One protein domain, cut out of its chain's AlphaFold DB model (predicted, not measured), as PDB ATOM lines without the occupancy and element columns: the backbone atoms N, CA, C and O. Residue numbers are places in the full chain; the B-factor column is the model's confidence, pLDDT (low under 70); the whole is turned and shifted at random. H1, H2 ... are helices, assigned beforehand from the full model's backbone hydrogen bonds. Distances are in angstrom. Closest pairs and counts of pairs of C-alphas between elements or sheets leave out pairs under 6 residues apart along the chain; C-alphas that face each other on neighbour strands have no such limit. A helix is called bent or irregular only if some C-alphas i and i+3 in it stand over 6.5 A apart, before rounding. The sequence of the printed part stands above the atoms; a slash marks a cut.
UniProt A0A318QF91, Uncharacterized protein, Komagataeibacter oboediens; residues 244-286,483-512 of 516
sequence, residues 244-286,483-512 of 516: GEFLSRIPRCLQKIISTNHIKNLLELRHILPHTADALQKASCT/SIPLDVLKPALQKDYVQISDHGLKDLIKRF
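AT A GLANCE: This is residues 244 to 286 and 483 to 512 of the 516 residues of an uncharacterized protein of Komagataeibacter oboediens (UniProt A0A318QF91). Four helices, H4, H5, H6 and H2, stand side by side in a curved row, each running opposite to the next. H3 folds back on H4 and comes near H2, nearly closing the row into a ring, while the short H1 lies at the edge beside H2. The printed part has 73 residues with six named helices, H1 to H6 in order along the chain, no named strand, and the class is all helix. It is compact, with a radius of gyration of the C-alphas of 11.1 A and spans of 32 by 23 by 19 A.

IN THESE COORDINATES: The longest helix, H5, is residues 486 to 499, 19.3 A from first to last C-alpha, beginning at C-alpha 486 (47.497, 42.143, -56.826). It is irregular, with C-alphas 488 and 491 7.2 A apart. H4 is residues 274 to 284, 15.4 A long, and H6 is residues 503 to 512, 14.6 A long, ending at C-alpha 512 (53.077, 44.732, -50.065). H2 is residues 252 to 260, 12.1 A long, and H3 is residues 266 to 272. H1 is residues 244 to 249, beginning at C-alpha 244 (42.378, 25.209, -50.534); it too is irregular, with C-alphas 245 and 248 7.5 A apart.

HOW THE PARTS SIT: H5 and H4 touch, their closest C-alphas being those of Thr 276 and Ala 492 at 4.8 A, at a shallow tilt of 18 degrees, opposite ways. H5 and H6 form a helical hairpin at a shallow tilt of 27 degrees; H5 touches H6 with residues 493 to 497 alone, and the closest C-alphas, of Tyr 497 and Lys 506, are 5.8 A apart. H6 and H2 touch at a shallow tilt of 18 degrees, opposite ways, with the C-alphas of Cys 253 and Phe 512 closest at 6.7 A. H2 and H5 are near each other, with 5 pairs of C-alphas within 10 A. H3 and H4 form a helical hairpin at a shallow tilt of 28 degrees, with the C-alphas of Arg 270 and Ala 277 closest at 5.0 A. H3 and H2 are close but not clearly touching, about perpendicular at 81 degrees, with the C-alphas of Ile 258 and Leu 269 closest at 7.3 A. H3 and H5 are only just apart, at 8.2 A. H1 touches no helix; it is close to H2 but not clearly touching, with the C-alphas of Leu 247 and Gln 255 closest at 6.0 A. In H2 and H4 every O i to N i+4 pair is within hydrogen-bond range; H3 has 2 of 3, H5 8 of 10, H6 5 of 6, and H1 0 of 2, with 1 of 3 O i to N i+3 pairs within range.

THE WHOLE: The two C-alphas farthest apart, of Thr 286 and His 503, are 33.3 A apart. Residues 287 to 482 are not printed, and C-alphas 286 and 483 are 11.9 A apart across this cut, which lies in the link from H4 to H5. The links printed whole are tight. The mean pLDDT of the printed part is 87.0, and residues 285 to 286 are under 70.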
ATOM      1  N   GLY A 244      41.771  26.134 -49.569       78.88
ATOM      2  CA  GLY A 244      42.378  25.209 -50.534       78.88
ATOM      3  C   GLY A 244      41.832  25.360 -51.962       78.88
ATOM      4  O   GLY A 244      42.508  25.013 -52.925       78.88
ATOM      5  N   GLU A 245      40.640  25.938 -52.126       77.00
ATOM      6  CA  GLU A 245      40.016  26.152 -53.425       77.00
ATOM      7  C   GLU A 245      40.367  27.484 -54.104       77.00
ATOM      8  O   GLU A 245      40.184  27.619 -55.320       77.00
ATOM      9  N   PHE A 246      40.849  28.482 -53.366       85.06
ATOM     10  CA  PHE A 246      41.174  29.789 -53.944       85.06
ATOM     11  C   PHE A 246      42.565  30.311 -53.590       85.06
ATOM     12  O   PHE A 246      42.975  31.328 -54.141       85.06
ATOM     13  N   LEU A 247      43.338  29.612 -52.757       86.62
ATOM     14  CA  LEU A 247      44.690  30.025 -52.378       86.62
ATOM     15  C   LEU A 247      45.606  30.197 -53.600       86.62
ATOM     16  O   LEU A 247      46.339  31.176 -53.686       86.62
ATOM     17  N   SER A 248      45.519  29.301 -54.585       79.12
ATOM     18  CA  SER A 248      46.299  29.401 -55.828       79.12
ATOM     19  C   SER A 248      45.861  30.548 -56.745       79.12
ATOM     20  O   SER A 248      46.600  30.921 -57.653       79.12
ATOM     21  N   ARG A 249      44.679  31.131 -56.505       82.25
ATOM     22  CA  ARG A 249      44.101  32.226 -57.299       82.25
ATOM     23  C   ARG A 249      44.523  33.601 -56.820       82.25
ATOM     24  O   ARG A 249      44.271  34.569 -57.521       82.25
ATOM     25  N   ILE A 250      45.089  33.720 -55.626       87.19
ATOM     26  CA  ILE A 250      45.393  35.018 -55.021       87.19
ATOM     27  C   ILE A 250      46.906  35.259 -54.980       87.19
ATOM     28  O   ILE A 250      47.681  34.299 -54.956       87.19
ATOM     29  N   PRO A 251      47.363  36.521 -54.931       87.88
ATOM     30  CA  PRO A 251      48.785  36.837 -54.897       87.88
ATOM     31  C   PRO A 251      49.472  36.278 -53.644       87.88
ATOM     32  O   PRO A 251      48.871  36.207 -52.570       87.88
ATOM     33  N   ARG A 252      50.769  35.949 -53.753       85.50
ATOM     34  CA  ARG A 252      51.579  35.366 -52.657       85.50
ATOM     35  C   ARG A 252      51.490  36.145 -51.340       85.50
ATOM     36  O   ARG A 252      51.557  35.545 -50.271       85.50
ATOM     37  N   CYS A 253      51.324  37.466 -51.401       84.00
ATOM     38  CA  CYS A 253      51.148  38.297 -50.212       84.00
ATOM     39  C   CYS A 253      49.891  37.923 -49.412       84.00
ATOM     40  O   CYS A 253      49.972  37.742 -48.198       84.00
ATOM     41  N   LEU A 254      48.753  37.725 -50.086       88.75
ATOM     42  CA  LEU A 254      47.515  37.276 -49.453       88.75
ATOM     43  C   LEU A 254      47.604  35.814 -49.018       88.75
ATOM     44  O   LEU A 254      47.119  35.478 -47.943       88.75
ATOM     45  N   GLN A 255      48.287  34.960 -49.788       90.75
ATOM     46  CA  GLN A 255      48.537  33.575 -49.370       90.75
ATOM     47  C   GLN A 255      49.276  33.522 -48.023       90.75
ATOM     48  O   GLN A 255      48.928  32.724 -47.151       90.75
ATOM     49  N   LYS A 256      50.260  34.412 -47.820       87.94
ATOM     50  CA  LYS A 256      50.991  34.538 -46.554       87.94
ATOM     51  C   LYS A 256      50.093  35.008 -45.409       87.94
ATOM     52  O   LYS A 256      50.192  34.448 -44.320       87.94
ATOM     53  N   ILE A 257      49.217  35.988 -45.644       88.19
ATOM     54  CA  ILE A 257      48.227  36.441 -44.649       88.19
ATOM     55  C   ILE A 257      47.330  35.280 -44.225       88.19
ATOM     56  O   ILE A 257      47.215  35.004 -43.034       88.19
ATOM     57  N   ILE A 258      46.754  34.571 -45.198       91.12
ATOM     58  CA  ILE A 258      45.870  33.426 -44.964       91.12
ATOM     59  C   ILE A 258      46.569  32.336 -44.155       91.12
ATOM     60  O   ILE A 258      46.028  31.868 -43.157       91.12
ATOM     61  N   SER A 259      47.795  31.985 -44.546       88.44
ATOM     62  CA  SER A 259      48.572  30.934 -43.884       88.44
ATOM     63  C   SER A 259      48.958  31.312 -42.451       88.44
ATOM     64  O   SER A 259      48.884  30.474 -41.561       88.44
ATOM     65  N   THR A 260      49.341  32.573 -42.221       87.00
ATOM     66  CA  THR A 260      49.778  33.068 -40.900       87.00
ATOM     67  C   THR A 260      48.616  33.145 -39.909       87.00
ATOM     68  O   THR A 260      48.804  32.894 -38.726       87.00
ATOM     69  N   ASN A 261      47.415  33.469 -40.393       86.19
ATOM     70  CA  ASN A 261      46.215  33.612 -39.564       86.19
ATOM     71  C   ASN A 261      45.347  32.342 -39.541       86.19
ATOM     72  O   ASN A 261      44.230  32.381 -39.036       86.19
ATOM     73  N   HIS A 262      45.835  31.228 -40.103       89.31
ATOM     74  CA  HIS A 262      45.122  29.946 -40.182       89.31
ATOM     75  C   HIS A 262      43.687  30.050 -40.726       89.31
ATOM     76  O   HIS A 262      42.801  29.305 -40.307       89.31
ATOM     77  N   ILE A 263      43.475  30.964 -41.676       92.12
ATOM     78  CA  ILE A 263      42.169  31.227 -42.285       92.12
ATOM     79  C   ILE A 263      41.748  29.996 -43.092       92.12
ATOM     80  O   ILE A 263      42.523  29.485 -43.905       92.12
ATOM     81  N   LYS A 264      40.520  29.518 -42.883       91.88
ATOM     82  CA  LYS A 264      40.011  28.276 -43.489       91.88
ATOM     83  C   LYS A 264      39.101  28.509 -44.686       91.88
ATOM     84  O   LYS A 264      39.015  27.644 -45.557       91.88
ATOM     85  N   ASN A 265      38.427  29.652 -44.753       93.50
ATOM     86  CA  ASN A 265      37.472  29.993 -45.810       93.50
ATOM     87  C   ASN A 265      37.415  31.513 -46.053       93.50
ATOM     88  O   ASN A 265      38.067  32.294 -45.356       93.50
ATOM     89  N   LEU A 266      36.659  31.937 -47.070       94.19
ATOM     90  CA  LEU A 266      36.518  33.358 -47.399       94.19
ATOM     91  C   LEU A 266      35.798  34.144 -46.291       94.19
ATOM     92  O   LEU A 266      36.156  35.294 -46.051       94.19
ATOM     93  N   LEU A 267      34.830  33.544 -45.593       95.19
ATOM     94  CA  LEU A 267      34.130  34.192 -44.484       95.19
ATOM     95  C   LEU A 267      35.101  34.591 -43.367       95.19
ATOM     96  O   LEU A 267      35.071  35.721 -42.891       95.19
ATOM     97  N   GLU A 268      35.999  33.698 -42.966       95.56
ATOM     98  CA  GLU A 268      37.041  33.992 -41.980       95.56
ATOM     99  C   GLU A 268      37.992  35.090 -42.478       95.56
ATOM    100  O   GLU A 268      38.344  35.987 -41.712       95.56
ATOM    101  N   LEU A 269      38.341  35.095 -43.774       94.00
ATOM    102  CA  LEU A 269      39.102  36.200 -44.367       94.00
ATOM    103  C   LEU A 269      38.348  37.524 -44.260       94.00
ATOM    104  O   LEU A 269      38.953  38.532 -43.917       94.00
ATOM    105  N   ARG A 270      37.039  37.523 -44.514       95.12
ATOM    106  CA  ARG A 270      36.178  38.708 -44.455       95.12
ATOM    107  C   ARG A 270      36.110  39.325 -43.060       95.12
ATOM    108  O   ARG A 270      36.019  40.541 -42.954       95.12
ATOM    109  N   HIS A 271      36.197  38.523 -42.002       93.12
ATOM    110  CA  HIS A 271      36.241  39.041 -40.630       93.12
ATOM    111  C   HIS A 271      37.521  39.839 -40.336       93.12
ATOM    112  O   HIS A 271      37.515  40.695 -39.456       93.12
ATOM    113  N   ILE A 272      38.609  39.566 -41.065       91.12
ATOM    114  CA  ILE A 272      39.926  40.183 -40.850       91.12
ATOM    115  C   ILE A 272      40.200  41.284 -41.890       91.12
ATOM    116  O   ILE A 272      40.717  42.346 -41.554       91.12
ATOM    117  N   LEU A 273      39.860  41.022 -43.153       93.44
ATOM    118  CA  LEU A 273      40.073  41.871 -44.326       93.44
ATOM    119  C   LEU A 273      38.764  41.990 -45.135       93.44
ATOM    120  O   LEU A 273      38.655  41.398 -46.219       93.44
ATOM    121  N   PRO A 274      37.739  42.689 -44.612       94.00
ATOM    122  CA  PRO A 274      36.414  42.744 -45.228       94.00
ATOM    123  C   PRO A 274      36.443  43.299 -46.654       94.00
ATOM    124  O   PRO A 274      35.847  42.697 -47.551       94.00
ATOM    125  N   HIS A 275      37.189  44.382 -46.902       95.25
ATOM    126  CA  HIS A 275      37.241  45.001 -48.230       95.25
ATOM    127  C   HIS A 275      37.954  44.089 -49.230       95.25
ATOM    128  O   HIS A 275      37.534  43.977 -50.384       95.25
ATOM    129  N   THR A 276      39.034  43.423 -48.811       93.56
ATOM    130  CA  THR A 276      39.777  42.477 -49.654       93.56
ATOM    131  C   THR A 276      38.943  41.241 -49.972       93.56
ATOM    132  O   THR A 276      38.960  40.789 -51.116       93.56
ATOM    133  N   ALA A 277      38.193  40.704 -49.005       93.25
ATOM    134  CA  ALA A 277      37.290  39.579 -49.239       93.25
ATOM    135  C   ALA A 277      36.178  39.942 -50.242       93.25
ATOM    136  O   ALA A 277      35.931  39.177 -51.177       93.25
ATOM    137  N   ASP A 278      35.591  41.138 -50.126       92.88
ATOM    138  CA  ASP A 278      34.635  41.673 -51.106       92.88
ATOM    139  C   ASP A 278      35.247  41.808 -52.504       92.88
ATOM    140  O   ASP A 278      34.650  41.397 -53.503       92.88
ATOM    141  N   ALA A 279      36.457  42.362 -52.593       91.94
ATOM    142  CA  ALA A 279      37.152  42.527 -53.863       91.94
ATOM    143  C   ALA A 279      37.496  41.178 -54.512       91.94
ATOM    144  O   ALA A 279      37.318  41.024 -55.721       91.94
ATOM    145  N   LEU A 280      37.924  40.189 -53.722       89.94
ATOM    146  CA  LEU A 280      38.169  38.817 -54.175       89.94
ATOM    147  C   LEU A 280      36.900  38.170 -54.729       89.94
ATOM    148  O   LEU A 280      36.912  37.640 -55.842       89.94
ATOM    149  N   GLN A 281      35.799  38.246 -53.978       89.69
ATOM    150  CA  GLN A 281      34.506  37.723 -54.407       89.69
ATOM    151  C   GLN A 281      34.048  38.399 -55.703       89.69
ATOM    152  O   GLN A 281      33.719  37.712 -56.671       89.69
ATOM    153  N   LYS A 282      34.112  39.733 -55.781       88.12
ATOM    154  CA  LYS A 282      33.730  40.492 -56.979       88.12
ATOM    155  C   LYS A 282      34.593  40.141 -58.192       88.12
ATOM    156  O   LYS A 282      34.052  39.908 -59.271       88.12
ATOM    157  N   ALA A 283      35.912  40.065 -58.023       84.25
ATOM    158  CA  ALA A 283      36.832  39.696 -59.096       84.25
ATOM    159  C   ALA A 283      36.570  38.269 -59.604       84.25
ATOM    160  O   ALA A 283      36.625  38.023 -60.807       84.25
ATOM    161  N   SER A 284      36.193  37.348 -58.712       81.81
ATOM    162  CA  SER A 284      35.858  35.967 -59.078       81.81
ATOM    163  C   SER A 284      34.561  35.810 -59.883       81.81
ATOM    164  O   SER A 284      34.330  34.743 -60.451       81.81
ATOM    165  N   CYS A 285      33.716  36.847 -59.926       69.94
ATOM    166  CA  CYS A 285      32.442  36.862 -60.648       69.94
ATOM    167  C   CYS A 285      32.556  37.384 -62.093       69.94
ATOM    168  O   CYS A 285      31.536  37.473 -62.779       69.94
ATOM    169  N   THR A 286      33.750  37.756 -62.565       65.25
ATOM    170  CA  THR A 286      33.931  38.345 -63.903       65.25
ATOM    171  C   THR A 286      34.053  37.277 -64.992       65.25
ATOM    172  O   THR A 286      35.130  36.771 -65.283       65.25
ATOM    173  N   SER A 483      43.994  33.538 -61.898       75.25
ATOM    174  CA  SER A 483      44.797  34.392 -61.024       75.25
ATOM    175  C   SER A 483      44.140  35.767 -60.903       75.25
ATOM    176  O   SER A 483      43.960  36.463 -61.898       75.25
ATOM    177  N   ILE A 484      43.803  36.175 -59.684       83.31
ATOM    178  CA  ILE A 484      43.353  37.522 -59.344       83.31
ATOM    179  C   ILE A 484      44.615  38.340 -59.027       83.31
ATOM    180  O   ILE A 484      45.260  38.087 -58.005       83.31
ATOM    181  N   PRO A 485      45.028  39.269 -59.906       83.56
ATOM    182  CA  PRO A 485      46.282  39.991 -59.741       83.56
ATOM    183  C   PRO A 485      46.224  40.940 -58.541       83.56
ATOM    184  O   PRO A 485      45.157  41.414 -58.146       83.56
ATOM    185  N   LEU A 486      47.396  41.249 -57.979       86.00
ATOM    186  CA  LEU A 486      47.497  42.143 -56.826       86.00
ATOM    187  C   LEU A 486      46.913  43.520 -57.126       86.00
ATOM    188  O   LEU A 486      46.240  44.065 -56.262       86.00
ATOM    189  N   ASP A 487      47.084  44.047 -58.336       86.62
ATOM    190  CA  ASP A 487      46.586  45.378 -58.703       86.62
ATOM    191  C   ASP A 487      45.064  45.509 -58.578       86.62
ATOM    192  O   ASP A 487      44.566  46.562 -58.189       86.62
ATOM    193  N   VAL A 488      44.319  44.421 -58.808       86.88
ATOM    194  CA  VAL A 488      42.860  44.382 -58.604       86.88
ATOM    195  C   VAL A 488      42.503  44.447 -57.115       86.88
ATOM    196  O   VAL A 488      41.475  45.010 -56.743       86.88
ATOM    197  N   LEU A 489      43.354  43.896 -56.248       90.25
ATOM    198  CA  LEU A 489      43.118  43.776 -54.806       90.25
ATOM    199  C   LEU A 489      43.779  44.895 -53.989       90.25
ATOM    200  O   LEU A 489      43.386  45.139 -52.850       90.25
ATOM    201  N   LYS A 490      44.759  45.601 -54.558       89.81
ATOM    202  CA  LYS A 490      45.573  46.625 -53.888       89.81
ATOM    203  C   LYS A 490      44.729  47.756 -53.278       89.81
ATOM    204  O   LYS A 490      44.983  48.084 -52.117       89.81
ATOM    205  N   PRO A 491      43.693  48.302 -53.951       91.50
ATOM    206  CA  PRO A 491      42.838  49.329 -53.350       91.50
ATOM    207  C   PRO A 491      42.044  48.819 -52.142       91.50
ATOM    208  O   PRO A 491      41.816  49.554 -51.185       91.50
ATOM    209  N   ALA A 492      41.622  47.555 -52.172       92.50
ATOM    210  CA  ALA A 492      40.883  46.938 -51.078       92.50
ATOM    211  C   ALA A 492      41.792  46.657 -49.874       92.50
ATOM    212  O   ALA A 492      41.461  47.032 -48.752       92.50
ATOM    213  N   LEU A 493      42.996  46.138 -50.135       90.62
ATOM    214  CA  LEU A 493      44.041  45.953 -49.128       90.62
ATOM    215  C   LEU A 493      44.429  47.263 -48.436       90.62
ATOM    216  O   LEU A 493      44.673  47.276 -47.233       90.62
ATOM    217  N   GLN A 494      44.468  48.375 -49.175       90.88
ATOM    218  CA  GLN A 494      44.704  49.705 -48.610       90.88
ATOM    219  C   GLN A 494      43.582  50.149 -47.665       90.88
ATOM    220  O   GLN A 494      43.869  50.724 -46.616       90.88
ATOM    221  N   LYS A 495      42.316  49.873 -48.002       92.25
ATOM    222  CA  LYS A 495      41.180  50.181 -47.119       92.25
ATOM    223  C   LYS A 495      41.230  49.362 -45.836       92.25
ATOM    224  O   LYS A 495      41.091  49.935 -44.757       92.25
ATOM    225  N   ASP A 496      41.495  48.061 -45.948       91.31
ATOM    226  CA  ASP A 496      41.658  47.195 -44.780       91.31
ATOM    227  C   ASP A 496      42.843  47.657 -43.915       91.31
ATOM    228  O   ASP A 496      42.709  47.794 -42.703       91.31
ATOM    229  N   TYR A 497      43.981  48.012 -44.525       89.00
ATOM    230  CA  TYR A 497      45.156  48.524 -43.807       89.00
ATOM    231  C   TYR A 497      44.841  49.730 -42.908       89.00
ATOM    232  O   TYR A 497      45.370  49.822 -41.801       89.00
ATOM    233  N   VAL A 498      43.983  50.652 -43.354       87.56
ATOM    234  CA  VAL A 498      43.593  51.825 -42.550       87.56
ATOM    235  C   VAL A 498      42.766  51.415 -41.324       87.56
ATOM    236  O   VAL A 498      42.906  52.032 -40.268       87.56
ATOM    237  N   GLN A 499      41.945  50.368 -41.442       86.19
ATOM    238  CA  GLN A 499      40.949  49.971 -40.439       86.19
ATOM    239  C   GLN A 499      41.442  48.913 -39.441       86.19
ATOM    240  O   GLN A 499      40.921  48.834 -38.331       86.19
ATOM    241  N   ILE A 500      42.454  48.120 -39.797       86.88
ATOM    242  CA  ILE A 500      43.004  47.071 -38.927       86.88
ATOM    243  C   ILE A 500      43.674  47.679 -37.687       86.88
ATOM    244  O   ILE A 500      44.449  48.625 -37.789       86.88
ATOM    245  N   SER A 501      43.440  47.120 -36.502       81.12
ATOM    246  CA  SER A 501      44.148  47.493 -35.265       81.12
ATOM    247  C   SER A 501      45.373  46.613 -34.978       81.12
ATOM    248  O   SER A 501      46.281  47.050 -34.276       81.12
ATOM    249  N   ASP A 502      45.437  45.412 -35.554       83.44
ATOM    250  CA  ASP A 502      46.570  44.491 -35.435       83.44
ATOM    251  C   ASP A 502      47.824  45.047 -36.138       83.44
ATOM    252  O   ASP A 502      47.890  45.155 -37.368       83.44
ATOM    253  N   HIS A 503      48.838  45.399 -35.344       81.38
ATOM    254  CA  HIS A 503      50.100  45.953 -35.831       81.38
ATOM    255  C   HIS A 503      50.922  44.959 -36.666       81.38
ATOM    256  O   HIS A 503      51.543  45.368 -37.647       81.38
ATOM    257  N   GLY A 504      50.896  43.664 -36.337       81.25
ATOM    258  CA  GLY A 504      51.626  42.634 -37.079       81.25
ATOM    259  C   GLY A 504      51.034  42.408 -38.470       81.25
ATOM    260  O   GLY A 504      51.765  42.335 -39.462       81.25
ATOM    261  N   LEU A 505      49.703  42.379 -38.566       83.38
ATOM    262  CA  LEU A 505      48.996  42.298 -39.841       83.38
ATOM    263  C   LEU A 505      49.160  43.583 -40.664       83.38
ATOM    264  O   LEU A 505      49.410  43.510 -41.871       83.38
ATOM    265  N   LYS A 506      49.098  44.758 -40.020       85.38
ATOM    266  CA  LYS A 506      49.384  46.053 -40.660       85.38
ATOM    267  C   LYS A 506      50.777  46.094 -41.274       85.38
ATOM    268  O   LYS A 506      50.904  46.459 -42.442       85.38
ATOM    269  N   ASP A 507      51.807  45.693 -40.536       82.88
ATOM    270  CA  ASP A 507      53.185  45.664 -41.037       82.88
ATOM    271  C   ASP A 507      53.344  44.704 -42.213       82.88
ATOM    272  O   ASP A 507      54.063  44.995 -43.175       82.88
ATOM    273  N   LEU A 508      52.648  43.567 -42.164       80.56
ATOM    274  CA  LEU A 508      52.653  42.604 -43.249       80.56
ATOM    275  C   LEU A 508      52.009  43.194 -44.513       80.56
ATOM    276  O   LEU A 508      52.618  43.117 -45.576       80.56
ATOM    277  N   ILE A 509      50.849  43.852 -44.406       84.00
ATOM    278  CA  ILE A 509      50.174  44.509 -45.539       84.00
ATOM    279  C   ILE A 509      51.003  45.685 -46.078       84.00
ATOM    280  O   ILE A 509      51.177  45.804 -47.293       84.00
ATOM    281  N   LYS A 510      51.578  46.518 -45.200       82.56
ATOM    282  CA  LYS A 510      52.398  47.685 -45.570       82.56
ATOM    283  C   LYS A 510      53.546  47.306 -46.503       82.56
ATOM    284  O   LYS A 510      53.765  47.974 -47.512       82.56
ATOM    285  N   ARG A 511      54.229  46.190 -46.225       78.44
ATOM    286  CA  ARG A 511      55.321  45.672 -47.070       78.44
ATOM    287  C   ARG A 511      54.892  45.394 -48.511       78.44
ATOM    288  O   ARG A 511      55.730  45.488 -49.399       78.44
ATOM    289  N   PHE A 512      53.618  45.079 -48.746       74.88
ATOM    290  CA  PHE A 512      53.077  44.732 -50.065       74.88
ATOM    291  C   PHE A 512      52.383  45.894 -50.773       74.88
ATOM    292  O   PHE A 512      52.306  45.920 -51.996       74.88
TER     293      PHE A 512